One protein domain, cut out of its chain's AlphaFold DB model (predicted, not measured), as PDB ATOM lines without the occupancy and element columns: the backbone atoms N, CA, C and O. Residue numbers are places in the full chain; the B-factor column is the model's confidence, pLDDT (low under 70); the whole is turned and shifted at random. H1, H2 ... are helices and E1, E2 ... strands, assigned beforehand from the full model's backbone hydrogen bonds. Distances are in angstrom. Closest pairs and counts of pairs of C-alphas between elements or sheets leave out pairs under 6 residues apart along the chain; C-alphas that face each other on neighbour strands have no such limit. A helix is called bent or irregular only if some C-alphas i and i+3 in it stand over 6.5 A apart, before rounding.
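What this domain is: This is residues 19 to 132, 150 to 183 and 191 to 207 of the 676 residues of an uncharacterized protein of Bipolaris zeicola 26-R-13 (UniProt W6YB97). Look first for a long helical arm: H1a and H4 run side by side in opposite ways, and beyond them H1b continues while H2 folds back along it and H3 leads to H4. At the other end a loose head holds the hairpin E1 E2, H6, H7, H8 and the unnamed stretch 171 to 183, and residues 125 to 132 of H5 stick out. You will find 165 printed residues with two named strands, then eight named helices, in the order E1 E2 H1 H2 H3 H4 H5 H6 H7 H8; the class is mostly helix, and the sheet E1 - E2 is antiparallel. The whole is only just loose, close to extended, with a radius of gyration of the C-alphas of 22.7 A, and elongated, spanning 73 by 40 by 31 A.

How they stand to each other: Start at the hairpin of E1, residues 28 to 30, and E2, residues 33 to 35, where N 28 and O 35 are 3.0 A apart, within hydrogen-bond range. H1, residues 37 to 71, was assigned as one helix by its hydrogen bonds but is bent: C-alphas 56 and 59 are 7.1 A apart, and its arms H1a, 37 to 56, and H1b, 59 to 71, stand at a steep tilt of 40 degrees. With residues 65 to 69 alone, H1b touches H2, residues 74 to 82, closest at C-alphas of Leu 68 and Leu 77, 5.9 A; they form a helical hairpin at a shallow tilt of 25 degrees. H1b only just touches H3, residues 86 to 89, with 3 pairs of C-alphas within 8 A, the closest Leu 61 and Asn 86 at 6.5 A. H4, residues 91 to 114, touches H1a, opposite ways at a shallow tilt of 25 degrees; the closest C-alphas, His 47 and Phe 101, are 5.7 A apart. H5, residues 117 to 132, is close to but not clearly touching H4, about perpendicular at 82 degrees, with C-alphas of Phe 114 and Arg 120 closest at 6.1 A. H6, residues 152 to 161, touches H4 through residues 107 to 114 of H4 alone, the same way at a shallow tilt of 21 degrees, closest at C-alphas of Phe 111 and Ile 155, 6.5 A. The closest C-alphas of E1 and H6, Ala 28 and Ile 155, are 4.5 A apart. H7, residues 167 to 170, touches no helix; H8, residues 195 to 201, is close to but not clearly touching H4, with C-alphas of Tyr 113 and Trp 201 closest at 6.8 A. Every O i to N i+4 pair is within hydrogen-bond range in H1a, H1b, H2, H4 and H6; H5 has 11 of 12, H8 has 0 of 3 but 2 of 4 O i to N i+3 pairs, and H3 and H7 are too short for an O i to N i+4 pair.

Where its parts are: Find C-alpha 28 at (-38.473, -2.129, 6.917), where E1 begins; E1 and E2 each measure 5.9 A from first to last C-alpha. H1a measures 28.7 A, H1b 18.4 A, H2 12.5 A and H3 6.0 A. From C-alpha 91 at (-56.640, 21.949, -4.660), H4 runs 33.9 A; then H5 measures 21.9 A, H6 14.3 A and H7 5.2 A. H8 measures 10.8 A and ends at C-alpha 201, (-27.206, 1.219, -7.344); it is neither bent nor irregular, but only just: C-alphas 197 and 200 are 6.2 A apart.

The domain as a whole: The two C-alphas farthest apart, Gly 72 and Glu 183, are 75.9 A from each other. Residues 133 to 149 and 184 to 190 are not printed; C-alphas 132 and 150 are 24.2 A apart across the first cut, and C-alphas 183 and 191 are 12.9 A apart across the second. Of the links that are printed whole, none is long. The mean pLDDT of the printed part is 76.1; 65 residues are under 70, among them 113 to 132, 150 to 159 and 191 to 207.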
ATOM      1  N   MET A  19     -35.023 -13.347  -6.427       57.72
ATOM      2  CA  MET A  19     -34.438 -12.011  -6.624       57.72
ATOM      3  C   MET A  19     -35.311 -11.097  -7.500       57.72
ATOM      4  O   MET A  19     -35.472  -9.916  -7.184       57.72
ATOM      5  N   ILE A  20     -35.899 -11.625  -8.581       56.81
ATOM      6  CA  ILE A  20     -36.797 -10.867  -9.475       56.81
ATOM      7  C   ILE A  20     -38.099 -10.477  -8.754       56.81
ATOM      8  O   ILE A  20     -38.530  -9.331  -8.878       56.81
ATOM      9  N   ARG A  21     -38.676 -11.398  -7.969       57.38
ATOM     10  CA  ARG A  21     -39.849 -11.196  -7.092       57.38
ATOM     11  C   ARG A  21     -39.510 -10.553  -5.742       57.38
ATOM     12  O   ARG A  21     -40.310 -10.590  -4.823       57.38
ATOM     13  N   GLY A  22     -38.281 -10.069  -5.554       52.53
ATOM     14  CA  GLY A  22     -37.828  -9.468  -4.300       52.53
ATOM     15  C   GLY A  22     -38.068 -10.262  -3.005       52.53
ATOM     16  O   GLY A  22     -38.019  -9.662  -1.929       52.53
ATOM     17  N   GLU A  23     -38.290 -11.577  -3.095       57.75
ATOM     18  CA  GLU A  23     -38.563 -12.516  -2.001       57.75
ATOM     19  C   GLU A  23     -37.307 -12.719  -1.138       57.75
ATOM     20  O   GLU A  23     -36.635 -13.745  -1.243       57.75
ATOM     21  N   GLY A  24     -36.984 -11.707  -0.331       59.75
ATOM     22  CA  GLY A  24     -35.774 -11.670   0.491       59.75
ATOM     23  C   GLY A  24     -35.301 -10.270   0.907       59.75
ATOM     24  O   GLY A  24     -34.689 -10.112   1.965       59.75
ATOM     25  N   TYR A  25     -35.660  -9.211   0.159       62.41
ATOM     26  CA  TYR A  25     -35.216  -7.848   0.494       62.41
ATOM     27  C   TYR A  25     -35.594  -7.487   1.941       62.41
ATOM     28  O   TYR A  25     -36.728  -7.752   2.360       62.41
ATOM     29  N   PRO A  26     -34.682  -6.853   2.704       64.94
ATOM     30  CA  PRO A  26     -34.887  -6.607   4.124       64.94
ATOM     31  C   PRO A  26     -36.157  -5.791   4.348       64.94
ATOM     32  O   PRO A  26     -36.351  -4.721   3.765       64.94
ATOM     33  N   ARG A  27     -37.026  -6.320   5.209       76.19
ATOM     34  CA  ARG A  27     -38.290  -5.680   5.569       76.19
ATOM     35  C   ARG A  27     -38.016  -4.499   6.486       76.19
ATOM     36  O   ARG A  27     -37.322  -4.641   7.490       76.19
ATOM     37  N   ALA A  28     -38.589  -3.354   6.146       75.69
ATOM     38  CA  ALA A  28     -38.473  -2.129   6.917       75.69
ATOM     39  C   ALA A  28     -39.805  -1.828   7.605       75.69
ATOM     40  O   ALA A  28     -40.832  -1.730   6.933       75.69
ATOM     41  N   THR A  29     -39.813  -1.655   8.925       78.56
ATOM     42  CA  THR A  29     -41.043  -1.307   9.651       78.56
ATOM     43  C   THR A  29     -41.233   0.209   9.664       78.56
ATOM     44  O   THR A  29     -40.786   0.886  10.583       78.56
ATOM     45  N   ILE A  30     -41.890   0.754   8.641       77.62
ATOM     46  CA  ILE A  30     -42.163   2.190   8.513       77.62
ATOM     47  C   ILE A  30     -43.522   2.487   9.141       77.62
ATOM     48  O   ILE A  30     -44.531   1.938   8.704       77.62
ATOM     49  N   LEU A  31     -43.570   3.366  10.149       77.50
ATOM     50  CA  LEU A  31     -44.821   3.761  10.822       77.50
ATOM     51  C   LEU A  31     -45.677   2.550  11.249       77.50
ATOM     52  O   LEU A  31     -46.876   2.477  10.974       77.50
ATOM     53  N   SER A  32     -45.033   1.566  11.884       81.50
ATOM     54  CA  SER A  32     -45.641   0.299  12.326       81.50
ATOM     55  C   SER A  32     -46.169  -0.623  11.213       81.50
ATOM     56  O   SER A  32     -46.750  -1.660  11.522       81.50
ATOM     57  N   LYS A  33     -45.944  -0.309   9.930       83.69
ATOM     58  CA  LYS A  33     -46.232  -1.202   8.798       83.69
ATOM     59  C   LYS A  33     -44.953  -1.878   8.318       83.69
ATOM     60  O   LYS A  33     -43.949  -1.205   8.092       83.69
ATOM     61  N   GLU A  34     -44.987  -3.193   8.106       84.19
ATOM     62  CA  GLU A  34     -43.944  -3.854   7.316       84.19
ATOM     63  C   GLU A  34     -44.035  -3.360   5.869       84.19
ATOM     64  O   GLU A  34     -45.016  -3.614   5.172       84.19
ATOM     65  N   THR A  35     -43.005  -2.645   5.432       84.19
ATOM     66  CA  THR A  35     -42.824  -2.210   4.050       84.19
ATOM     67  C   THR A  35     -41.707  -3.016   3.405       84.19
ATOM     68  O   THR A  35     -40.668  -3.299   4.013       84.19
ATOM     69  N   THR A  36     -41.939  -3.413   2.161       86.88
ATOM     70  CA  THR A  36     -40.982  -4.132   1.323       86.88
ATOM     71  C   THR A  36     -40.724  -3.326   0.055       86.88
ATOM     72  O   THR A  36     -41.464  -2.398  -0.282       86.88
ATOM     73  N   LEU A  37     -39.681  -3.692  -0.693       83.25
ATOM     74  CA  LEU A  37     -39.437  -3.095  -2.007       83.25
ATOM     75  C   LEU A  37     -40.645  -3.264  -2.946       83.25
ATOM     76  O   LEU A  37     -40.905  -2.400  -3.779       83.25
ATOM     77  N   GLU A  38     -41.361  -4.382  -2.826       84.50
ATOM     78  CA  GLU A  38     -42.547  -4.659  -3.631       84.50
ATOM     79  C   GLU A  38     -43.746  -3.834  -3.178       84.50
ATOM     80  O   GLU A  38     -44.354  -3.185  -4.023       84.50
ATOM     81  N   SER A  39     -44.016  -3.734  -1.868       89.75
ATOM     82  CA  SER A  39     -45.131  -2.916  -1.375       89.75
ATOM     83  C   SER A  39     -44.974  -1.450  -1.790       89.75
ATOM     84  O   SER A  39     -45.933  -0.848  -2.256       89.75
ATOM     85  N   LEU A  40     -43.757  -0.893  -1.732       88.56
ATOM     86  CA  LEU A  40     -43.482   0.477  -2.189       88.56
ATOM     87  C   LEU A  40     -43.654   0.644  -3.712       88.56
ATOM     88  O   LEU A  40     -44.122   1.687  -4.167       88.56
ATOM     89  N   LYS A  41     -43.309  -0.370  -4.521       90.25
ATOM     90  CA  LYS A  41     -43.567  -0.359  -5.975       90.25
ATOM     91  C   LYS A  41     -45.063  -0.434  -6.285       90.25
ATOM     92  O   LYS A  41     -45.526   0.268  -7.182       90.25
ATOM     93  N   GLU A  42     -45.806  -1.278  -5.573       92.25
ATOM     94  CA  GLU A  42     -47.253  -1.433  -5.732       92.25
ATOM     95  C   GLU A  42     -48.013  -0.187  -5.271       92.25
ATOM     96  O   GLU A  42     -48.883   0.289  -5.998       92.25
ATOM     97  N   GLU A  43     -47.640   0.401  -4.132       93.56
ATOM     98  CA  GLU A  43     -48.177   1.681  -3.659       93.56
ATOM     99  C   GLU A  43     -47.891   2.800  -4.667       93.56
ATOM    100  O   GLU A  43     -48.812   3.516  -5.056       93.56
ATOM    101  N   LEU A  44     -46.660   2.921  -5.183       93.62
ATOM    102  CA  LEU A  44     -46.326   3.942  -6.183       93.62
ATOM    103  C   LEU A  44     -47.090   3.737  -7.498       93.62
ATOM    104  O   LEU A  44     -47.571   4.708  -8.089       93.62
ATOM    105  N   LYS A  45     -47.256   2.485  -7.947       93.94
ATOM    106  CA  LYS A  45     -48.097   2.153  -9.105       93.94
ATOM    107  C   LYS A  45     -49.554   2.544  -8.851       93.94
ATOM    108  O   LYS A  45     -50.150   3.197  -9.699       93.94
ATOM    109  N   LYS A  46     -50.100   2.219  -7.678       96.00
ATOM    110  CA  LYS A  46     -51.461   2.584  -7.273       96.00
ATOM    111  C   LYS A  46     -51.656   4.102  -7.252       96.00
ATOM    112  O   LYS A  46     -52.592   4.580  -7.879       96.00
ATOM    113  N   HIS A  47     -50.757   4.861  -6.620       93.69
ATOM    114  CA  HIS A  47     -50.813   6.327  -6.616       93.69
ATOM    115  C   HIS A  47     -50.738   6.911  -8.035       93.69
ATOM    116  O   HIS A  47     -51.463   7.851  -8.347       93.69
ATOM    117  N   ARG A  48     -49.915   6.335  -8.923       93.56
ATOM    118  CA  ARG A  48     -49.861   6.730 -10.338       93.56
ATOM    119  C   ARG A  48     -51.171   6.434 -11.073       93.56
ATOM    120  O   ARG A  48     -51.654   7.284 -11.816       93.56
ATOM    121  N   ASP A  49     -51.741   5.247 -10.881       95.00
ATOM    122  CA  ASP A  49     -53.003   4.845 -11.507       95.00
ATOM    123  C   ASP A  49     -54.175   5.698 -10.988       95.00
ATOM    124  O   ASP A  49     -55.060   6.065 -11.761       95.00
ATOM    125  N   ASP A  50     -54.160   6.073  -9.707       91.25
ATOM    126  CA  ASP A  50     -55.134   6.983  -9.102       91.25
ATOM    127  C   ASP A  50     -54.974   8.416  -9.644       91.25
ATOM    128  O   ASP A  50     -55.959   8.962 -10.140       91.25
ATOM    129  N   GLN A  51     -53.751   8.956  -9.754       91.25
ATOM    130  CA  GLN A  51     -53.500  10.237 -10.440       91.25
ATOM    131  C   GLN A  51     -53.975  10.227 -11.901       91.25
ATOM    132  O   GLN A  51     -54.504  11.226 -12.390       91.25
ATOM    133  N   VAL A  52     -53.827   9.109 -12.623       92.06
ATOM    134  CA  VAL A  52     -54.345   8.964 -13.994       92.06
ATOM    135  C   VAL A  52     -55.879   8.959 -14.014       92.06
ATOM    136  O   VAL A  52     -56.466   9.608 -14.882       92.06
ATOM    137  N   LYS A  53     -56.550   8.293 -13.064       93.38
ATOM    138  CA  LYS A  53     -58.020   8.357 -12.918       93.38
ATOM    139  C   LYS A  53     -58.483   9.776 -12.574       93.38
ATOM    140  O   LYS A  53     -59.414  10.269 -13.204       93.38
ATOM    141  N   THR A  54     -57.810  10.446 -11.638       91.38
ATOM    142  CA  THR A  54     -58.084  11.834 -11.245       91.38
ATOM    143  C   THR A  54     -57.931  12.773 -12.443       91.38
ATOM    144  O   THR A  54     -58.863  13.511 -12.752       91.38
ATOM    145  N   ARG A  55     -56.825  12.681 -13.198       90.81
ATOM    146  CA  ARG A  55     -56.592  13.459 -14.432       90.81
ATOM    147  C   ARG A  55     -57.646  13.199 -15.516       90.81
ATOM    148  O   ARG A  55     -58.037  14.143 -16.193       90.81
ATOM    149  N   ARG A  56     -58.130  11.959 -15.670       93.88
ATOM    150  CA  ARG A  56     -59.207  11.616 -16.622       93.88
ATOM    151  C   ARG A  56     -60.567  12.187 -16.216       93.88
ATOM    152  O   ARG A  56     -61.294  12.640 -17.087       93.88
ATOM    153  N   ALA A  57     -60.900  12.182 -14.926       93.88
ATOM    154  CA  ALA A  57     -62.180  12.692 -14.422       93.88
ATOM    155  C   ALA A  57     -62.225  14.229 -14.294       93.88
ATOM    156  O   ALA A  57     -63.303  14.821 -14.343       93.88
ATOM    157  N   LEU A  58     -61.069  14.884 -14.124       93.94
ATOM    158  CA  LEU A  58     -60.982  16.321 -13.842       93.94
ATOM    159  C   LEU A  58     -61.761  17.219 -14.831       93.94
ATOM    160  O   LEU A  58     -62.466  18.105 -14.348       93.94
ATOM    161  N   PRO A  59     -61.695  17.029 -16.169       95.25
ATOM    162  CA  PRO A  59     -62.363  17.925 -17.114       95.25
ATOM    163  C   PRO A  59     -63.888  17.915 -16.974       95.25
ATOM    164  O   PRO A  59     -64.511  18.975 -16.994       95.25
ATOM    165  N   ASP A  60     -64.491  16.742 -16.778       95.38
ATOM    166  CA  ASP A  60     -65.946  16.611 -16.660       95.38
ATOM    167  C   ASP A  60     -66.453  17.108 -15.305       95.38
ATOM    168  O   ASP A  60     -67.476  17.789 -15.239       95.38
ATOM    169  N   LEU A  61     -65.690  16.884 -14.231       95.00
ATOM    170  CA  LEU A  61     -65.992  17.463 -12.923       95.00
ATOM    171  C   LEU A  61     -65.870  19.001 -12.931       95.00
ATOM    172  O   LEU A  61     -66.694  19.689 -12.329       95.00
ATOM    173  N   ILE A  62     -64.888  19.564 -13.647       93.12
ATOM    174  CA  ILE A  62     -64.781  21.018 -13.852       93.12
ATOM    175  C   ILE A  62     -65.985  21.535 -14.647       93.12
ATOM    176  O   ILE A  62     -66.599  22.515 -14.223       93.12
ATOM    177  N   ARG A  63     -66.377  20.868 -15.745       95.44
ATOM    178  CA  ARG A  63     -67.574  21.230 -16.529       95.44
ATOM    179  C   ARG A  63     -68.819  21.276 -15.645       95.44
ATOM    180  O   ARG A  63     -69.437  22.336 -15.561       95.44
ATOM    181  N   GLN A  64     -69.109  20.205 -14.902       95.38
ATOM    182  CA  GLN A  64     -70.236  20.152 -13.959       95.38
ATOM    183  C   GLN A  64     -70.203  21.304 -12.945       95.38
ATOM    184  O   GLN A  64     -71.202  22.005 -12.784       95.38
ATOM    185  N   LYS A  65     -69.049  21.566 -12.310       94.25
ATOM    186  CA  LYS A  65     -68.899  22.696 -11.381       94.25
ATOM    187  C   LYS A  65     -69.215  24.033 -12.063       94.25
ATOM    188  O   LYS A  65     -69.931  24.854 -11.493       94.25
ATOM    189  N   THR A  66     -68.715  24.258 -13.281       94.69
ATOM    190  CA  THR A  66     -68.995  25.498 -14.030       94.69
ATOM    191  C   THR A  66     -70.453  25.616 -14.472       94.69
ATOM    192  O   THR A  66     -70.974  26.726 -14.506       94.69
ATOM    193  N   GLU A  67     -71.142  24.513 -14.769       96.38
ATOM    194  CA  GLU A  67     -72.574  24.526 -15.086       96.38
ATOM    195  C   GLU A  67     -73.437  24.858 -13.867       96.38
ATOM    196  O   GLU A  67     -74.365  25.656 -13.987       96.38
ATOM    197  N   LEU A  68     -73.122  24.299 -12.694       95.31
ATOM    198  CA  LEU A  68     -73.809  24.630 -11.441       95.31
ATOM    199  C   LEU A  68     -73.609  26.107 -11.069       95.31
ATOM    200  O   LEU A  68     -74.580  26.796 -10.762       95.31
ATOM    201  N   LEU A  69     -72.380  26.621 -11.206       94.50
ATOM    202  CA  LEU A  69     -72.079  28.045 -11.021       94.50
ATOM    203  C   LEU A  69     -72.847  28.936 -12.012       94.50
ATOM    204  O   LEU A  69     -73.444  29.924 -11.598       94.50
ATOM    205  N   LYS A  70     -72.903  28.572 -13.303       96.12
ATOM    206  CA  LYS A  70     -73.675  29.310 -14.324       96.12
ATOM    207  C   LYS A  70     -75.186  29.301 -14.070       96.12
ATOM    208  O   LYS A  70     -75.859  30.247 -14.462       96.12
ATOM    209  N   LYS A  71     -75.720  28.247 -13.442       96.88
ATOM    210  CA  LYS A  71     -77.136  28.151 -13.047       96.88
ATOM    211  C   LYS A  71     -77.464  28.953 -11.780       96.88
ATOM    212  O   LYS A  71     -78.639  29.173 -11.515       96.88
ATOM    213  N   GLY A  72     -76.458  29.371 -11.005       95.88
ATOM    214  CA  GLY A  72     -76.648  30.090  -9.739       95.88
ATOM    215  C   GLY A  72     -77.237  29.240  -8.605       95.88
ATOM    216  O   GLY A  72     -77.638  29.788  -7.582       95.88
ATOM    217  N   ASP A  73     -77.301  27.912  -8.761       95.25
ATOM    218  CA  ASP A  73     -77.880  27.010  -7.761       95.25
ATOM    219  C   ASP A  73     -76.842  26.656  -6.687       95.25
ATOM    220  O   ASP A  73     -76.087  25.683  -6.788       95.25
ATOM    221  N   THR A  74     -76.795  27.483  -5.642       95.44
ATOM    222  CA  THR A  74     -75.877  27.319  -4.509       95.44
ATOM    223  C   THR A  74     -76.137  26.040  -3.712       95.44
ATOM    224  O   THR A  74     -75.187  25.458  -3.190       95.44
ATOM    225  N   LYS A  75     -77.384  25.549  -3.664       97.06
ATOM    226  CA  LYS A  75     -77.734  24.306  -2.957       97.06
ATOM    227  C   LYS A  75     -77.215  23.086  -3.705       97.06
ATOM    228  O   LYS A  75     -76.551  22.240  -3.109       97.06
ATOM    229  N   ALA A  76     -77.453  23.017  -5.016       95.44
ATOM    230  CA  ALA A  76     -76.907  21.946  -5.847       95.44
ATOM    231  C   ALA A  76     -75.370  21.968  -5.868       95.44
ATOM    232  O   ALA A  76     -74.742  20.910  -5.874       95.44
ATOM    233  N   LEU A  77     -74.751  23.155  -5.822       94.38
ATOM    234  CA  LEU A  77     -73.300  23.290  -5.703       94.38
ATOM    235  C   LEU A  77     -72.763  22.770  -4.356       94.38
ATOM    236  O   LEU A  77     -71.723  22.115  -4.360       94.38
ATOM    237  N   GLY A  78     -73.454  23.016  -3.236       94.19
ATOM    238  CA  GLY A  78     -73.091  22.475  -1.917       94.19
ATOM    239  C   GLY A  78     -73.100  20.943  -1.901       94.19
ATOM    240  O   GLY A  78     -72.058  20.319  -1.695       94.19
ATOM    241  N   VAL A  79     -74.229  20.338  -2.286       95.62
ATOM    242  CA  VAL A  79     -74.376  18.872  -2.408       95.62
ATOM    243  C   VAL A  79     -73.341  18.276  -3.375       95.62
ATOM    244  O   VAL A  79     -72.793  17.195  -3.142       95.62
ATOM    245  N   TRP A  80     -73.004  18.988  -4.458       95.38
ATOM    246  CA  TRP A  80     -71.941  18.570  -5.371       95.38
ATOM    247  C   TRP A  80     -70.556  18.588  -4.699       95.38
ATOM    248  O   TRP A  80     -69.766  17.684  -4.953       95.38
ATOM    249  N   GLN A  81     -70.238  19.553  -3.831       92.62
ATOM    250  CA  GLN A  81     -68.944  19.614  -3.129       92.62
ATOM    251  C   GLN A  81     -68.794  18.554  -2.023       92.62
ATOM    252  O   GLN A  81     -67.682  18.081  -1.763       92.62
ATOM    253  N   GLU A  82     -69.895  18.143  -1.392       93.38
ATOM    254  CA  GLU A  82     -69.906  17.097  -0.361       93.38
ATOM    255  C   GLU A  82     -69.503  15.718  -0.908       93.38
ATOM    256  O   GLU A  82     -68.810  14.953  -0.222       93.38
ATOM    257  N   ASN A  83     -69.868  15.412  -2.160       94.56
ATOM    258  CA  ASN A  83     -69.542  14.144  -2.809       94.56
ATOM    259  C   ASN A  83     -68.017  13.915  -2.874       94.56
ATOM    260  O   ASN A  83     -67.259  14.683  -3.471       94.56
ATOM    261  N   LYS A  84     -67.566  12.790  -2.302       89.50
ATOM    262  CA  LYS A  84     -66.152  12.384  -2.225       89.50
ATOM    263  C   LYS A  84     -65.451  12.316  -3.584       89.50
ATOM    264  O   LYS A  84     -64.252  12.576  -3.635       89.50
ATOM    265  N   GLU A  85     -66.154  11.992  -4.669       89.25
ATOM    266  CA  GLU A  85     -65.549  11.956  -6.009       89.25
ATOM    267  C   GLU A  85     -65.258  13.362  -6.543       89.25
ATOM    268  O   GLU A  85     -64.194  13.608  -7.110       89.25
ATOM    269  N   ASN A  86     -66.150  14.313  -6.267       90.44
ATOM    270  CA  ASN A  86     -66.037  15.704  -6.702       90.44
ATOM    271  C   ASN A  86     -64.927  16.454  -5.949       90.44
ATOM    272  O   ASN A  86     -64.304  17.371  -6.495       90.44
ATOM    273  N   LYS A  87     -64.569  15.989  -4.740       90.19
ATOM    274  CA  LYS A  87     -63.399  16.477  -3.987       90.19
ATOM    275  C   LYS A  87     -62.089  16.372  -4.780       90.19
ATOM    276  O   LYS A  87     -61.192  17.172  -4.518       90.19
ATOM    277  N   ARG A  88     -62.000  15.513  -5.809       89.81
ATOM    278  CA  ARG A  88     -60.867  15.442  -6.761       89.81
ATOM    279  C   ARG A  88     -60.558  16.757  -7.487       89.81
ATOM    280  O   ARG A  88     -59.410  16.985  -7.859       89.81
ATOM    281  N   VAL A  89     -61.541  17.641  -7.674       87.50
ATOM    282  CA  VAL A  89     -61.316  18.967  -8.288       87.50
ATOM    283  C   VAL A  89     -60.597  19.920  -7.328       87.50
ATOM    284  O   VAL A  89     -59.849  20.804  -7.764       87.50
ATOM    285  N   THR A  90     -60.789  19.745  -6.018       89.56
ATOM    286  CA  THR A  90     -60.225  20.645  -5.004       89.56
ATOM    287  C   THR A  90     -58.697  20.637  -5.033       89.56
ATOM    288  O   THR A  90     -58.056  19.604  -5.250       89.56
ATOM    289  N   ARG A  91     -58.097  21.808  -4.789       88.44
ATOM    290  CA  ARG A  91     -56.640  21.949  -4.660       88.44
ATOM    291  C   ARG A  91     -56.119  21.093  -3.500       88.44
ATOM    292  O   ARG A  91     -55.187  20.328  -3.704       88.44
ATOM    293  N   LYS A  92     -56.799  21.131  -2.341       90.12
ATOM    294  CA  LYS A  92     -56.468  20.342  -1.135       90.12
ATOM    295  C   LYS A  92     -56.328  18.832  -1.440       90.12
ATOM    296  O   LYS A  92     -55.352  18.226  -1.008       90.12
ATOM    297  N   TYR A  93     -57.232  18.232  -2.230       91.81
ATOM    298  CA  TYR A  93     -57.113  16.817  -2.631       91.81
ATOM    299  C   TYR A  93     -55.925  16.562  -3.568       91.81
ATOM    300  O   TYR A  93     -55.148  15.642  -3.322       91.81
ATOM    301  N   ARG A  94     -55.760  17.376  -4.620       90.19
ATOM    302  CA  ARG A  94     -54.679  17.207  -5.609       90.19
ATOM    303  C   ARG A  94     -53.289  17.395  -4.999       90.19
ATOM    304  O   ARG A  94     -52.387  16.632  -5.326       90.19
ATOM    305  N   THR A  95     -53.130  18.352  -4.082       90.19
ATOM    306  CA  THR A  95     -51.896  18.516  -3.300       90.19
ATOM    307  C   THR A  95     -51.612  17.259  -2.484       90.19
ATOM    308  O   THR A  95     -50.531  16.699  -2.606       90.19
ATOM    309  N   LYS A  96     -52.603  16.727  -1.752       92.88
ATOM    310  CA  LYS A  96     -52.424  15.485  -0.990       92.88
ATOM    311  C   LYS A  96     -52.060  14.285  -1.876       92.88
ATOM    312  O   LYS A  96     -51.163  13.530  -1.533       92.88
ATOM    313  N   GLU A  97     -52.718  14.112  -3.021       92.31
ATOM    314  CA  GLU A  97     -52.429  13.028  -3.976       92.31
ATOM    315  C   GLU A  97     -51.013  13.144  -4.584       92.31
ATOM    316  O   GLU A  97     -50.365  12.134  -4.877       92.31
ATOM    317  N   HIS A  98     -50.506  14.370  -4.749       89.38
ATOM    318  CA  HIS A  98     -49.125  14.644  -5.146       89.38
ATOM    319  C   HIS A  98     -48.123  14.377  -4.012       89.38
ATOM    320  O   HIS A  98     -47.084  13.755  -4.250       89.38
ATOM    321  N   ASP A  99     -48.437  14.802  -2.788       88.12
ATOM    322  CA  ASP A  99     -47.597  14.619  -1.604       88.12
ATOM    323  C   ASP A  99     -47.483  13.137  -1.226       88.12
ATOM    324  O   ASP A  99     -46.380  12.655  -0.978       88.12
ATOM    325  N   ASP A 100     -48.589  12.386  -1.261       89.56
ATOM    326  CA  ASP A 100     -48.620  10.939  -1.017       89.56
ATOM    327  C   ASP A 100     -47.766  10.191  -2.064       89.56
ATOM    328  O   ASP A 100     -46.927   9.360  -1.706       89.56
ATOM    329  N   PHE A 101     -47.889  10.531  -3.356       91.31
ATOM    330  CA  PHE A 101     -47.037   9.969  -4.415       91.31
ATOM    331  C   PHE A 101     -45.553  10.304  -4.202       91.31
ATOM    332  O   PHE A 101     -44.698   9.419  -4.263       91.31
ATOM    333  N   THR A 102     -45.244  11.571  -3.913       84.69
ATOM    334  CA  THR A 102     -43.875  12.059  -3.695       84.69
ATOM    335  C   THR A 102     -43.245  11.422  -2.459       84.69
ATOM    336  O   THR A 102     -42.076  11.031  -2.489       84.69
ATOM    337  N   ARG A 103     -44.028  11.228  -1.392       85.50
ATOM    338  CA  ARG A 103     -43.618  10.511  -0.183       85.50
ATOM    339  C   ARG A 103     -43.252   9.069  -0.520       85.50
ATOM    340  O   ARG A 103     -42.123   8.662  -0.251       85.50
ATOM    341  N   THR A 104     -44.141   8.322  -1.170       87.50
ATOM    342  CA  THR A 104     -43.894   6.919  -1.546       87.50
ATOM    343  C   THR A 104     -42.704   6.786  -2.506       87.50
ATOM    344  O   THR A 104     -41.872   5.894  -2.331       87.50
ATOM    345  N   GLN A 105     -42.539   7.718  -3.453       87.31
ATOM    346  CA  GLN A 105     -41.350   7.788  -4.309       87.31
ATOM    347  C   GLN A 105     -40.068   8.014  -3.497       87.31
ATOM    348  O   GLN A 105     -39.099   7.281  -3.683       87.31
ATOM    349  N   SER A 106     -40.050   8.978  -2.574       81.06
ATOM    350  CA  SER A 106     -38.863   9.248  -1.754       81.06
ATOM    351  C   SER A 106     -38.491   8.080  -0.831       81.06
ATOM    352  O   SER A 106     -37.306   7.798  -0.669       81.06
ATOM    353  N   LEU A 107     -39.475   7.340  -0.300       83.06
ATOM    354  CA  LEU A 107     -39.236   6.107   0.461       83.06
ATOM    355  C   LEU A 107     -38.644   4.995  -0.416       83.06
ATOM    356  O   LEU A 107     -37.702   4.329   0.010       83.06
ATOM    357  N   LEU A 108     -39.140   4.821  -1.645       85.19
ATOM    358  CA  LEU A 108     -38.574   3.875  -2.613       85.19
ATOM    359  C   LEU A 108     -37.133   4.254  -3.003       85.19
ATOM    360  O   LEU A 108     -36.259   3.388  -3.072       85.19
ATOM    361  N   GLU A 109     -36.868   5.541  -3.228       79.81
ATOM    362  CA  GLU A 109     -35.529   6.054  -3.532       79.81
ATOM    363  C   GLU A 109     -34.559   5.872  -2.360       79.81
ATOM    364  O   GLU A 109     -33.434   5.419  -2.580       79.81
ATOM    365  N   ASP A 110     -34.981   6.151  -1.122       77.00
ATOM    366  CA  ASP A 110     -34.175   5.893   0.072       77.00
ATOM    367  C   ASP A 110     -33.934   4.391   0.278       77.00
ATOM    368  O   ASP A 110     -32.800   3.997   0.561       77.00
ATOM    369  N   PHE A 111     -34.947   3.540   0.071       78.06
ATOM    370  CA  PHE A 111     -34.792   2.085   0.140       78.06
ATOM    371  C   PHE A 111     -33.703   1.605  -0.821       78.06
ATOM    372  O   PHE A 111     -32.786   0.905  -0.399       78.06
ATOM    373  N   LEU A 112     -33.747   2.033  -2.086       77.75
ATOM    374  CA  LEU A 112     -32.739   1.691  -3.096       77.75
ATOM    375  C   LEU A 112     -31.360   2.301  -2.786       77.75
ATOM    376  O   LEU A 112     -30.341   1.622  -2.909       77.75
ATOM    377  N   TYR A 113     -31.302   3.563  -2.353       69.19
ATOM    378  CA  TYR A 113     -30.053   4.254  -2.016       69.19
ATOM    379  C   TYR A 113     -29.313   3.573  -0.860       69.19
ATOM    380  O   TYR A 113     -28.096   3.365  -0.925       69.19
ATOM    381  N   PHE A 114     -30.043   3.180   0.188       65.25
ATOM    382  CA  PHE A 114     -29.460   2.536   1.358       65.25
ATOM    383  C   PHE A 114     -29.204   1.054   1.211       65.25
ATOM    384  O   PHE A 114     -28.602   0.506   2.126       65.25
ATOM    385  N   GLN A 115     -29.502   0.422   0.072       64.50
ATOM    386  CA  GLN A 115     -28.904  -0.875  -0.247       64.50
ATOM    387  C   GLN A 115     -27.361  -0.765  -0.339       64.50
ATOM    388  O   GLN A 115     -26.649  -1.695   0.064       64.50
ATOM    389  N   ASN A 116     -26.818   0.402  -0.725       62.09
ATOM    390  CA  ASN A 116     -25.377   0.627  -0.842       62.09
ATOM    391  C   ASN A 116     -24.658   0.844   0.506       62.09
ATOM    392  O   ASN A 116     -24.912   1.779   1.270       62.09
ATOM    393  N   HIS A 117     -23.646   0.010   0.744       55.22
ATOM    394  CA  HIS A 117     -22.832   0.019   1.955       55.22
ATOM    395  C   HIS A 117     -22.036   1.306   2.185       55.22
ATOM    396  O   HIS A 117     -21.847   1.686   3.338       55.22
ATOM    397  N   LEU A 118     -21.554   1.980   1.131       60.28
ATOM    398  CA  LEU A 118     -20.799   3.230   1.287       60.28
ATOM    399  C   LEU A 118     -21.719   4.325   1.819       60.28
ATOM    400  O   LEU A 118     -21.309   5.149   2.633       60.28
ATOM    401  N   HIS A 119     -22.981   4.312   1.392       62.72
ATOM    402  CA  HIS A 119     -23.992   5.259   1.834       62.72
ATOM    403  C   HIS A 119     -24.411   4.994   3.288       62.72
ATOM    404  O   HIS A 119     -24.472   5.949   4.065       62.72
ATOM    405  N   ARG A 120     -24.550   3.726   3.707       63.38
ATOM    406  CA  ARG A 120     -24.729   3.358   5.129       63.38
ATOM    407  C   ARG A 120     -23.515   3.737   5.994       63.38
ATOM    408  O   ARG A 120     -23.673   4.400   7.015       63.38
ATOM    409  N   GLN A 121     -22.286   3.445   5.557       60.25
ATOM    410  CA  GLN A 121     -21.062   3.823   6.288       60.25
ATOM    411  C   GLN A 121     -20.890   5.348   6.419       60.25
ATOM    412  O   GLN A 121     -20.595   5.840   7.509       60.25
ATOM    413  N   ASN A 122     -21.141   6.111   5.349       63.88
ATOM    414  CA  ASN A 122     -21.090   7.579   5.366       63.88
ATOM    415  C   ASN A 122     -22.230   8.221   6.173       63.88
ATOM    416  O   ASN A 122     -22.115   9.370   6.604       63.88
ATOM    417  N   ARG A 123     -23.333   7.499   6.391       63.28
ATOM    418  CA  ARG A 123     -24.379   7.892   7.336       63.28
ATOM    419  C   ARG A 123     -23.924   7.640   8.774       63.28
ATOM    420  O   ARG A 123     -23.990   8.556   9.588       63.28
ATOM    421  N   TYR A 124     -23.396   6.454   9.075       55.16
ATOM    422  CA  TYR A 124     -22.899   6.128  10.414       55.16
ATOM    423  C   TYR A 124     -21.756   7.024  10.879       55.16
ATOM    424  O   TYR A 124     -21.726   7.385  12.052       55.16
ATOM    425  N   SER A 125     -20.840   7.425   9.993       56.28
ATOM    426  CA  SER A 125     -19.798   8.392  10.353       56.28
ATOM    427  C   SER A 125     -20.400   9.747  10.743       56.28
ATOM    428  O   SER A 125     -20.007  10.315  11.759       56.28
ATOM    429  N   LYS A 126     -21.423  10.224  10.016       60.50
ATOM    430  CA  LYS A 126     -22.166  11.451  10.350       60.50
ATOM    431  C   LYS A 126     -22.967  11.339  11.653       60.50
ATOM    432  O   LYS A 126     -22.997  12.311  12.398       60.50
ATOM    433  N   ILE A 127     -23.587  10.191  11.950       57.62
ATOM    434  CA  ILE A 127     -24.302   9.968  13.222       57.62
ATOM    435  C   ILE A 127     -23.306   9.913  14.390       57.62
ATOM    436  O   ILE A 127     -23.403  10.721  15.310       57.62
ATOM    437  N   LYS A 128     -22.275   9.061  14.309       55.31
ATOM    438  CA  LYS A 128     -21.262   8.932  15.370       55.31
ATOM    439  C   LYS A 128     -20.498  10.230  15.626       55.31
ATOM    440  O   LYS A 128     -20.144  10.500  16.770       55.31
ATOM    441  N   MET A 129     -20.251  11.060  14.607       53.97
ATOM    442  CA  MET A 129     -19.640  12.381  14.815       53.97
ATOM    443  C   MET A 129     -20.558  13.384  15.525       53.97
ATOM    444  O   MET A 129     -20.035  14.313  16.137       53.97
ATOM    445  N   LYS A 130     -21.887  13.216  15.482       54.78
ATOM    446  CA  LYS A 130     -22.814  14.025  16.292       54.78
ATOM    447  C   LYS A 130     -22.790  13.581  17.757       54.78
ATOM    448  O   LYS A 130     -22.603  14.421  18.629       54.78
ATOM    449  N   GLU A 131     -22.862  12.273  18.012       50.78
ATOM    450  CA  GLU A 131     -22.790  11.704  19.371       50.78
ATOM    451  C   GLU A 131     -21.447  12.006  20.058       50.78
ATOM    452  O   GLU A 131     -21.401  12.576  21.145       50.78
ATOM    453  N   THR A 132     -20.324  11.677  19.409       50.53
ATOM    454  CA  THR A 132     -18.983  11.786  20.025       50.53
ATOM    455  C   THR A 132     -18.495  13.215  20.240       50.53
ATOM    456  O   THR A 132     -17.574  13.423  21.027       50.53
ATOM    457  N   GLU A 150     -39.601   9.872   8.704       54.78
ATOM    458  CA  GLU A 150     -40.377   8.727   9.174       54.78
ATOM    459  C   GLU A 150     -40.191   7.563   8.200       54.78
ATOM    460  O   GLU A 150     -40.386   7.723   6.994       54.78
ATOM    461  N   GLY A 151     -39.766   6.403   8.702       56.53
ATOM    462  CA  GLY A 151     -39.443   5.239   7.881       56.53
ATOM    463  C   GLY A 151     -38.005   5.165   7.379       56.53
ATOM    464  O   GLY A 151     -37.451   4.074   7.287       56.53
ATOM    465  N   ARG A 152     -37.343   6.294   7.098       63.47
ATOM    466  CA  ARG A 152     -35.958   6.286   6.584       63.47
ATOM    467  C   ARG A 152     -34.984   5.678   7.588       63.47
ATOM    468  O   ARG A 152     -34.094   4.926   7.202       63.47
ATOM    469  N   GLN A 153     -35.136   6.028   8.866       63.47
ATOM    470  CA  GLN A 153     -34.347   5.452   9.957       63.47
ATOM    471  C   GLN A 153     -34.585   3.938  10.052       63.47
ATOM    472  O   GLN A 153     -33.623   3.182  10.130       63.47
ATOM    473  N   ASP A 154     -35.841   3.510   9.944       64.88
ATOM    474  CA  ASP A 154     -36.265   2.121  10.133       64.88
ATOM    475  C   ASP A 154     -35.796   1.209   8.983       64.88
ATOM    476  O   ASP A 154     -35.299   0.108   9.226       64.88
ATOM    477  N   ILE A 155     -35.859   1.694   7.732       61.97
ATOM    478  CA  ILE A 155     -35.254   1.047   6.550       61.97
ATOM    479  C   ILE A 155     -33.766   0.780   6.784       61.97
ATOM    480  O   ILE A 155     -33.253  -0.312   6.537       61.97
ATOM    481  N   LEU A 156     -33.058   1.807   7.240       64.12
ATOM    482  CA  LEU A 156     -31.622   1.761   7.455       64.12
ATOM    483  C   LEU A 156     -31.228   0.799   8.566       64.12
ATOM    484  O   LEU A 156     -30.364  -0.051   8.362       64.12
ATOM    485  N   ASP A 157     -31.900   0.896   9.706       68.00
ATOM    486  CA  ASP A 157     -31.615   0.055  10.858       68.00
ATOM    487  C   ASP A 157     -31.947  -1.420  10.549       68.00
ATOM    488  O   ASP A 157     -31.263  -2.314  11.049       68.00
ATOM    489  N   ALA A 158     -32.894  -1.697   9.637       67.56
ATOM    490  CA  ALA A 158     -33.117  -3.030   9.073       67.56
ATOM    491  C   ALA A 158     -31.939  -3.523   8.202       67.56
ATOM    492  O   ALA A 158     -31.435  -4.624   8.442       67.56
ATOM    493  N   PHE A 159     -31.440  -2.720   7.249       65.75
ATOM    494  CA  PHE A 159     -30.251  -3.070   6.447       65.75
ATOM    495  C   PHE A 159     -29.009  -3.329   7.310       65.75
ATOM    496  O   PHE A 159     -28.227  -4.245   7.035       65.75
ATOM    497  N   ASP A 160     -28.817  -2.512   8.344       70.12
ATOM    498  CA  ASP A 160     -27.658  -2.585   9.224       70.12
ATOM    499  C   ASP A 160     -27.760  -3.771  10.204       70.12
ATOM    500  O   ASP A 160     -26.773  -4.484  10.410       70.12
ATOM    501  N   LYS A 161     -28.964  -4.082  10.710       76.56
ATOM    502  CA  LYS A 161     -29.262  -5.314  11.466       76.56
ATOM    503  C   LYS A 161     -29.019  -6.575  10.627       76.56
ATOM    504  O   LYS A 161     -28.442  -7.536  11.135       76.56
ATOM    505  N   ALA A 162     -29.381  -6.541   9.343       69.12
ATOM    506  CA  ALA A 162     -29.103  -7.592   8.361       69.12
ATOM    507  C   ALA A 162     -27.624  -7.652   7.910       69.12
ATOM    508  O   ALA A 162     -27.230  -8.559   7.181       69.12
ATOM    509  N   LYS A 163     -26.769  -6.705   8.335       74.81
ATOM    510  CA  LYS A 163     -25.336  -6.609   7.967       74.81
ATOM    511  C   LYS A 163     -25.083  -6.534   6.452       74.81
ATOM    512  O   LYS A 163     -23.956  -6.775   5.994       74.81
ATOM    513  N   ILE A 164     -26.104  -6.169   5.677       67.19
ATOM    514  CA  ILE A 164     -26.054  -6.100   4.216       67.19
ATOM    515  C   ILE A 164     -24.930  -5.142   3.807       67.19
ATOM    516  O   ILE A 164     -24.652  -4.129   4.455       67.19
ATOM    517  N   GLY A 165     -24.193  -5.490   2.755       65.44
ATOM    518  CA  GLY A 165     -23.025  -4.753   2.262       65.44
ATOM    519  C   GLY A 165     -21.837  -4.566   3.233       65.44
ATOM    520  O   GLY A 165     -20.840  -3.929   2.865       65.44
ATOM    521  N   GLY A 166     -21.877  -5.143   4.440       68.44
ATOM    522  CA  GLY A 166     -20.685  -5.346   5.266       68.44
ATOM    523  C   GLY A 166     -19.667  -6.274   4.576       68.44
ATOM    524  O   GLY A 166     -19.983  -6.873   3.546       68.44
ATOM    525  N   PRO A 167     -18.444  -6.440   5.119       73.31
ATOM    526  CA  PRO A 167     -17.400  -7.248   4.478       73.31
ATOM    527  C   PRO A 167     -17.852  -8.672   4.125       73.31
ATOM    528  O   PRO A 167     -17.573  -9.148   3.030       73.31
ATOM    529  N   ARG A 168     -18.630  -9.323   5.004       75.88
ATOM    530  CA  ARG A 168     -19.171 -10.670   4.757       75.88
ATOM    531  C   ARG A 168     -20.135 -10.720   3.567       75.88
ATOM    532  O   ARG A 168     -20.002 -11.611   2.741       75.88
ATOM    533  N   HIS A 169     -21.029  -9.741   3.434       74.12
ATOM    534  CA  HIS A 169     -21.935  -9.635   2.287       74.12
ATOM    535  C   HIS A 169     -21.177  -9.349   0.984       74.12
ATOM    536  O   HIS A 169     -21.406 -10.016  -0.014       74.12
ATOM    537  N   ARG A 170     -20.227  -8.398   0.965       69.75
ATOM    538  CA  ARG A 170     -19.436  -8.110  -0.257       69.75
ATOM    539  C   ARG A 170     -18.653  -9.327  -0.750       69.75
ATOM    540  O   ARG A 170     -18.551  -9.548  -1.952       69.75
ATOM    541  N   ASN A 171     -18.146 -10.116   0.191       77.25
ATOM    542  CA  ASN A 171     -17.422 -11.349  -0.076       77.25
ATOM    543  C   ASN A 171     -18.357 -12.550  -0.340       77.25
ATOM    544  O   ASN A 171     -17.864 -13.665  -0.415       77.25
ATOM    545  N   GLY A 172     -19.680 -12.360  -0.446       74.81
ATOM    546  CA  GLY A 172     -20.642 -13.417  -0.794       74.81
ATOM    547  C   GLY A 172     -20.925 -14.457   0.301       74.81
ATOM    548  O   GLY A 172     -21.455 -15.521  -0.009       74.81
ATOM    549  N   PHE A 173     -20.572 -14.187   1.565       79.81
ATOM    550  CA  PHE A 173     -20.909 -15.048   2.715       79.81
ATOM    551  C   PHE A 173     -22.305 -14.781   3.293       79.81
ATOM    552  O   PHE A 173     -22.806 -15.597   4.065       79.81
ATOM    553  N   LEU A 174     -22.882 -13.619   2.983       76.75
ATOM    554  CA  LEU A 174     -24.279 -13.310   3.266       76.75
ATOM    555  C   LEU A 174     -25.008 -13.179   1.933       76.75
ATOM    556  O   LEU A 174     -24.427 -12.644   0.983       76.75
ATOM    557  N   ASP A 175     -26.246 -13.654   1.882       71.19
ATOM    558  CA  ASP A 175     -27.154 -13.339   0.784       71.19
ATOM    559  C   ASP A 175     -27.620 -11.868   0.866       71.19
ATOM    560  O   ASP A 175     -27.157 -11.074   1.693       71.19
ATOM    561  N   TRP A 176     -28.512 -11.493  -0.045       66.69
ATOM    562  CA  TRP A 176     -29.066 -10.147  -0.180       66.69
ATOM    563  C   TRP A 176     -30.079  -9.795   0.929       66.69
ATOM    564  O   TRP A 176     -30.389  -8.615   1.110       66.69
ATOM    565  N   ASP A 177     -30.506 -10.790   1.709       63.06
ATOM    566  CA  ASP A 177     -31.412 -10.692   2.857       63.06
ATOM    567  C   ASP A 177     -30.629 -10.506   4.171       63.06
ATOM    568  O   ASP A 177     -31.155  -9.991   5.161       63.06
ATOM    569  N   GLY A 178     -29.357 -10.927   4.187       69.31
ATOM    570  CA  GLY A 178     -28.486 -10.947   5.362       69.31
ATOM    571  C   GLY A 178     -28.359 -12.312   6.051       69.31
ATOM    572  O   GLY A 178     -27.751 -12.384   7.124       69.31
ATOM    573  N   ASN A 179     -28.885 -13.393   5.465       79.88
ATOM    574  CA  ASN A 179     -28.707 -14.757   5.965       79.88
ATOM    575  C   ASN A 179     -27.323 -15.303   5.582       79.88
ATOM    576  O   ASN A 179     -26.726 -14.902   4.584       79.88
ATOM    577  N   GLU A 180     -26.799 -16.256   6.357       81.12
ATOM    578  CA  GLU A 180     -25.524 -16.909   6.038       81.12
ATOM    579  C   GLU A 180     -25.686 -17.950   4.920       81.12
ATOM    580  O   GLU A 180     -26.484 -18.883   5.027       81.12
ATOM    581  N   VAL A 181     -24.879 -17.819   3.860       78.94
ATOM    582  CA  VAL A 181     -24.866 -18.747   2.717       78.94
ATOM    583  C   VAL A 181     -24.127 -20.030   3.112       78.94
ATOM    584  O   VAL A 181     -22.955 -20.228   2.793       78.94
ATOM    585  N   ASN A 182     -24.822 -20.898   3.845       65.06
ATOM    586  CA  ASN A 182     -24.262 -22.123   4.423       65.06
ATOM    587  C   ASN A 182     -24.119 -23.281   3.415       65.06
ATOM    588  O   ASN A 182     -23.385 -24.233   3.675       65.06
ATOM    589  N   GLU A 183     -24.793 -23.221   2.261       58.75
ATOM    590  CA  GLU A 183     -24.795 -24.292   1.253       58.75
ATOM    591  C   GLU A 183     -23.893 -23.984   0.044       58.75
ATOM    592  O   GLU A 183     -24.360 -23.703  -1.060       58.75
ATOM    593  N   ARG A 191     -18.514 -16.382  -4.339       61.28
ATOM    594  CA  ARG A 191     -18.255 -15.467  -5.453       61.28
ATOM    595  C   ARG A 191     -18.382 -14.048  -4.898       61.28
ATOM    596  O   ARG A 191     -19.470 -13.731  -4.416       61.28
ATOM    597  N   PRO A 192     -17.333 -13.206  -4.953       65.62
ATOM    598  CA  PRO A 192     -17.481 -11.810  -4.579       65.62
ATOM    599  C   PRO A 192     -18.525 -11.171  -5.494       65.62
ATOM    600  O   PRO A 192     -18.541 -11.445  -6.701       65.62
ATOM    601  N   ILE A 193     -19.389 -10.340  -4.909       60.75
ATOM    602  CA  ILE A 193     -20.432  -9.616  -5.647       60.75
ATOM    603  C   ILE A 193     -19.746  -8.826  -6.761       60.75
ATOM    604  O   ILE A 193     -18.798  -8.073  -6.514       60.75
ATOM    605  N   ARG A 194     -20.173  -9.040  -8.006       45.97
ATOM    606  CA  ARG A 194     -19.483  -8.499  -9.178       45.97
ATOM    607  C   ARG A 194     -19.614  -6.979  -9.198       45.97
ATOM    608  O   ARG A 194     -20.650  -6.430  -8.835       45.97
ATOM    609  N   PHE A 195     -18.624  -6.280  -9.753       47.25
ATOM    610  CA  PHE A 195     -18.763  -4.848 -10.080       47.25
ATOM    611  C   PHE A 195     -20.005  -4.565 -10.951       47.25
ATOM    612  O   PHE A 195     -20.599  -3.492 -10.864       47.25
ATOM    613  N   ASN A 196     -20.440  -5.561 -11.724       43.12
ATOM    614  CA  ASN A 196     -21.637  -5.502 -12.556       43.12
ATOM    615  C   ASN A 196     -22.948  -5.589 -11.747       43.12
ATOM    616  O   ASN A 196     -23.991  -5.180 -12.233       43.12
ATOM    617  N   GLU A 197     -22.900  -6.076 -10.510       52.59
ATOM    618  CA  GLU A 197     -24.033  -6.088  -9.577       52.59
ATOM    619  C   GLU A 197     -24.057  -4.806  -8.712       52.59
ATOM    620  O   GLU A 197     -25.102  -4.443  -8.181       52.59
ATOM    621  N   LEU A 198     -22.947  -4.051  -8.635       51.66
ATOM    622  CA  LEU A 198     -22.895  -2.747  -7.951       51.66
ATOM    623  C   LEU A 198     -23.514  -1.584  -8.752       51.66
ATOM    624  O   LEU A 198     -24.009  -0.636  -8.143       51.66
ATOM    625  N   HIS A 199     -23.475  -1.594 -10.092       43.50
ATOM    626  CA  HIS A 199     -23.905  -0.425 -10.883       43.50
ATOM    627  C   HIS A 199     -25.428  -0.227 -10.948       43.50
ATOM    628  O   HIS A 199     -25.893   0.881 -11.235       43.50
ATOM    629  N   LEU A 200     -26.205  -1.257 -10.594       45.19
ATOM    630  CA  LEU A 200     -27.655  -1.163 -10.388       45.19
ATOM    631  C   LEU A 200     -28.028  -0.224  -9.216       45.19
ATOM    632  O   LEU A 200     -29.181   0.184  -9.106       45.19
ATOM    633  N   TRP A 201     -27.054   0.209  -8.402       48.78
ATOM    634  CA  TRP A 201     -27.206   1.219  -7.344       48.78
ATOM    635  C   TRP A 201     -26.661   2.604  -7.719       48.78
ATOM    636  O   TRP A 201     -26.001   3.268  -6.914       48.78
ATOM    637  N   THR A 202     -26.953   3.077  -8.932       39.19
ATOM    638  CA  THR A 202     -26.764   4.496  -9.281       39.19
ATOM    639  C   THR A 202     -28.076   5.258  -9.032       39.19
ATOM    640  O   THR A 202     -28.993   5.148  -9.858       39.19
ATOM    641  N   PRO A 203     -28.211   6.000  -7.910       42.81
ATOM    642  CA  PRO A 203     -29.469   6.646  -7.525       42.81
ATOM    643  C   PRO A 203     -29.853   7.775  -8.489       42.81
ATOM    644  O   PRO A 203     -28.990   8.382  -9.127       42.81
ATOM    645  N   ALA A 204     -31.146   8.108  -8.553       40.06
ATOM    646  CA  ALA A 204     -31.666   9.163  -9.427       40.06
ATOM    647  C   ALA A 204     -31.030  10.544  -9.159       40.06
ATOM    648  O   ALA A 204     -30.834  11.312 -10.091       40.06
ATOM    649  N   CYS A 205     -30.569  10.825  -7.936       40.06
ATOM    650  CA  CYS A 205     -29.821  12.048  -7.614       40.06
ATOM    651  C   CYS A 205     -28.423  12.145  -8.266       40.06
ATOM    652  O   CYS A 205     -27.843  13.226  -8.303       40.06
ATOM    653  N   ARG A 206     -27.879  11.044  -8.814       37.84
ATOM    654  CA  ARG A 206     -26.716  11.049  -9.729       37.84
ATOM    655  C   ARG A 206     -27.113  11.030 -11.207       37.84
ATOM    656  O   ARG A 206     -26.257  11.187 -12.067       37.84
ATOM    657  N   ARG A 207     -28.406  10.884 -11.496       43.22
ATOM    658  CA  ARG A 207     -29.035  11.128 -12.799       43.22
ATOM    659  C   ARG A 207     -29.661  12.526 -12.809       43.22
ATOM    660  O   ARG A 207     -30.808  12.671 -13.223       43.22
TER     661      ARG A 207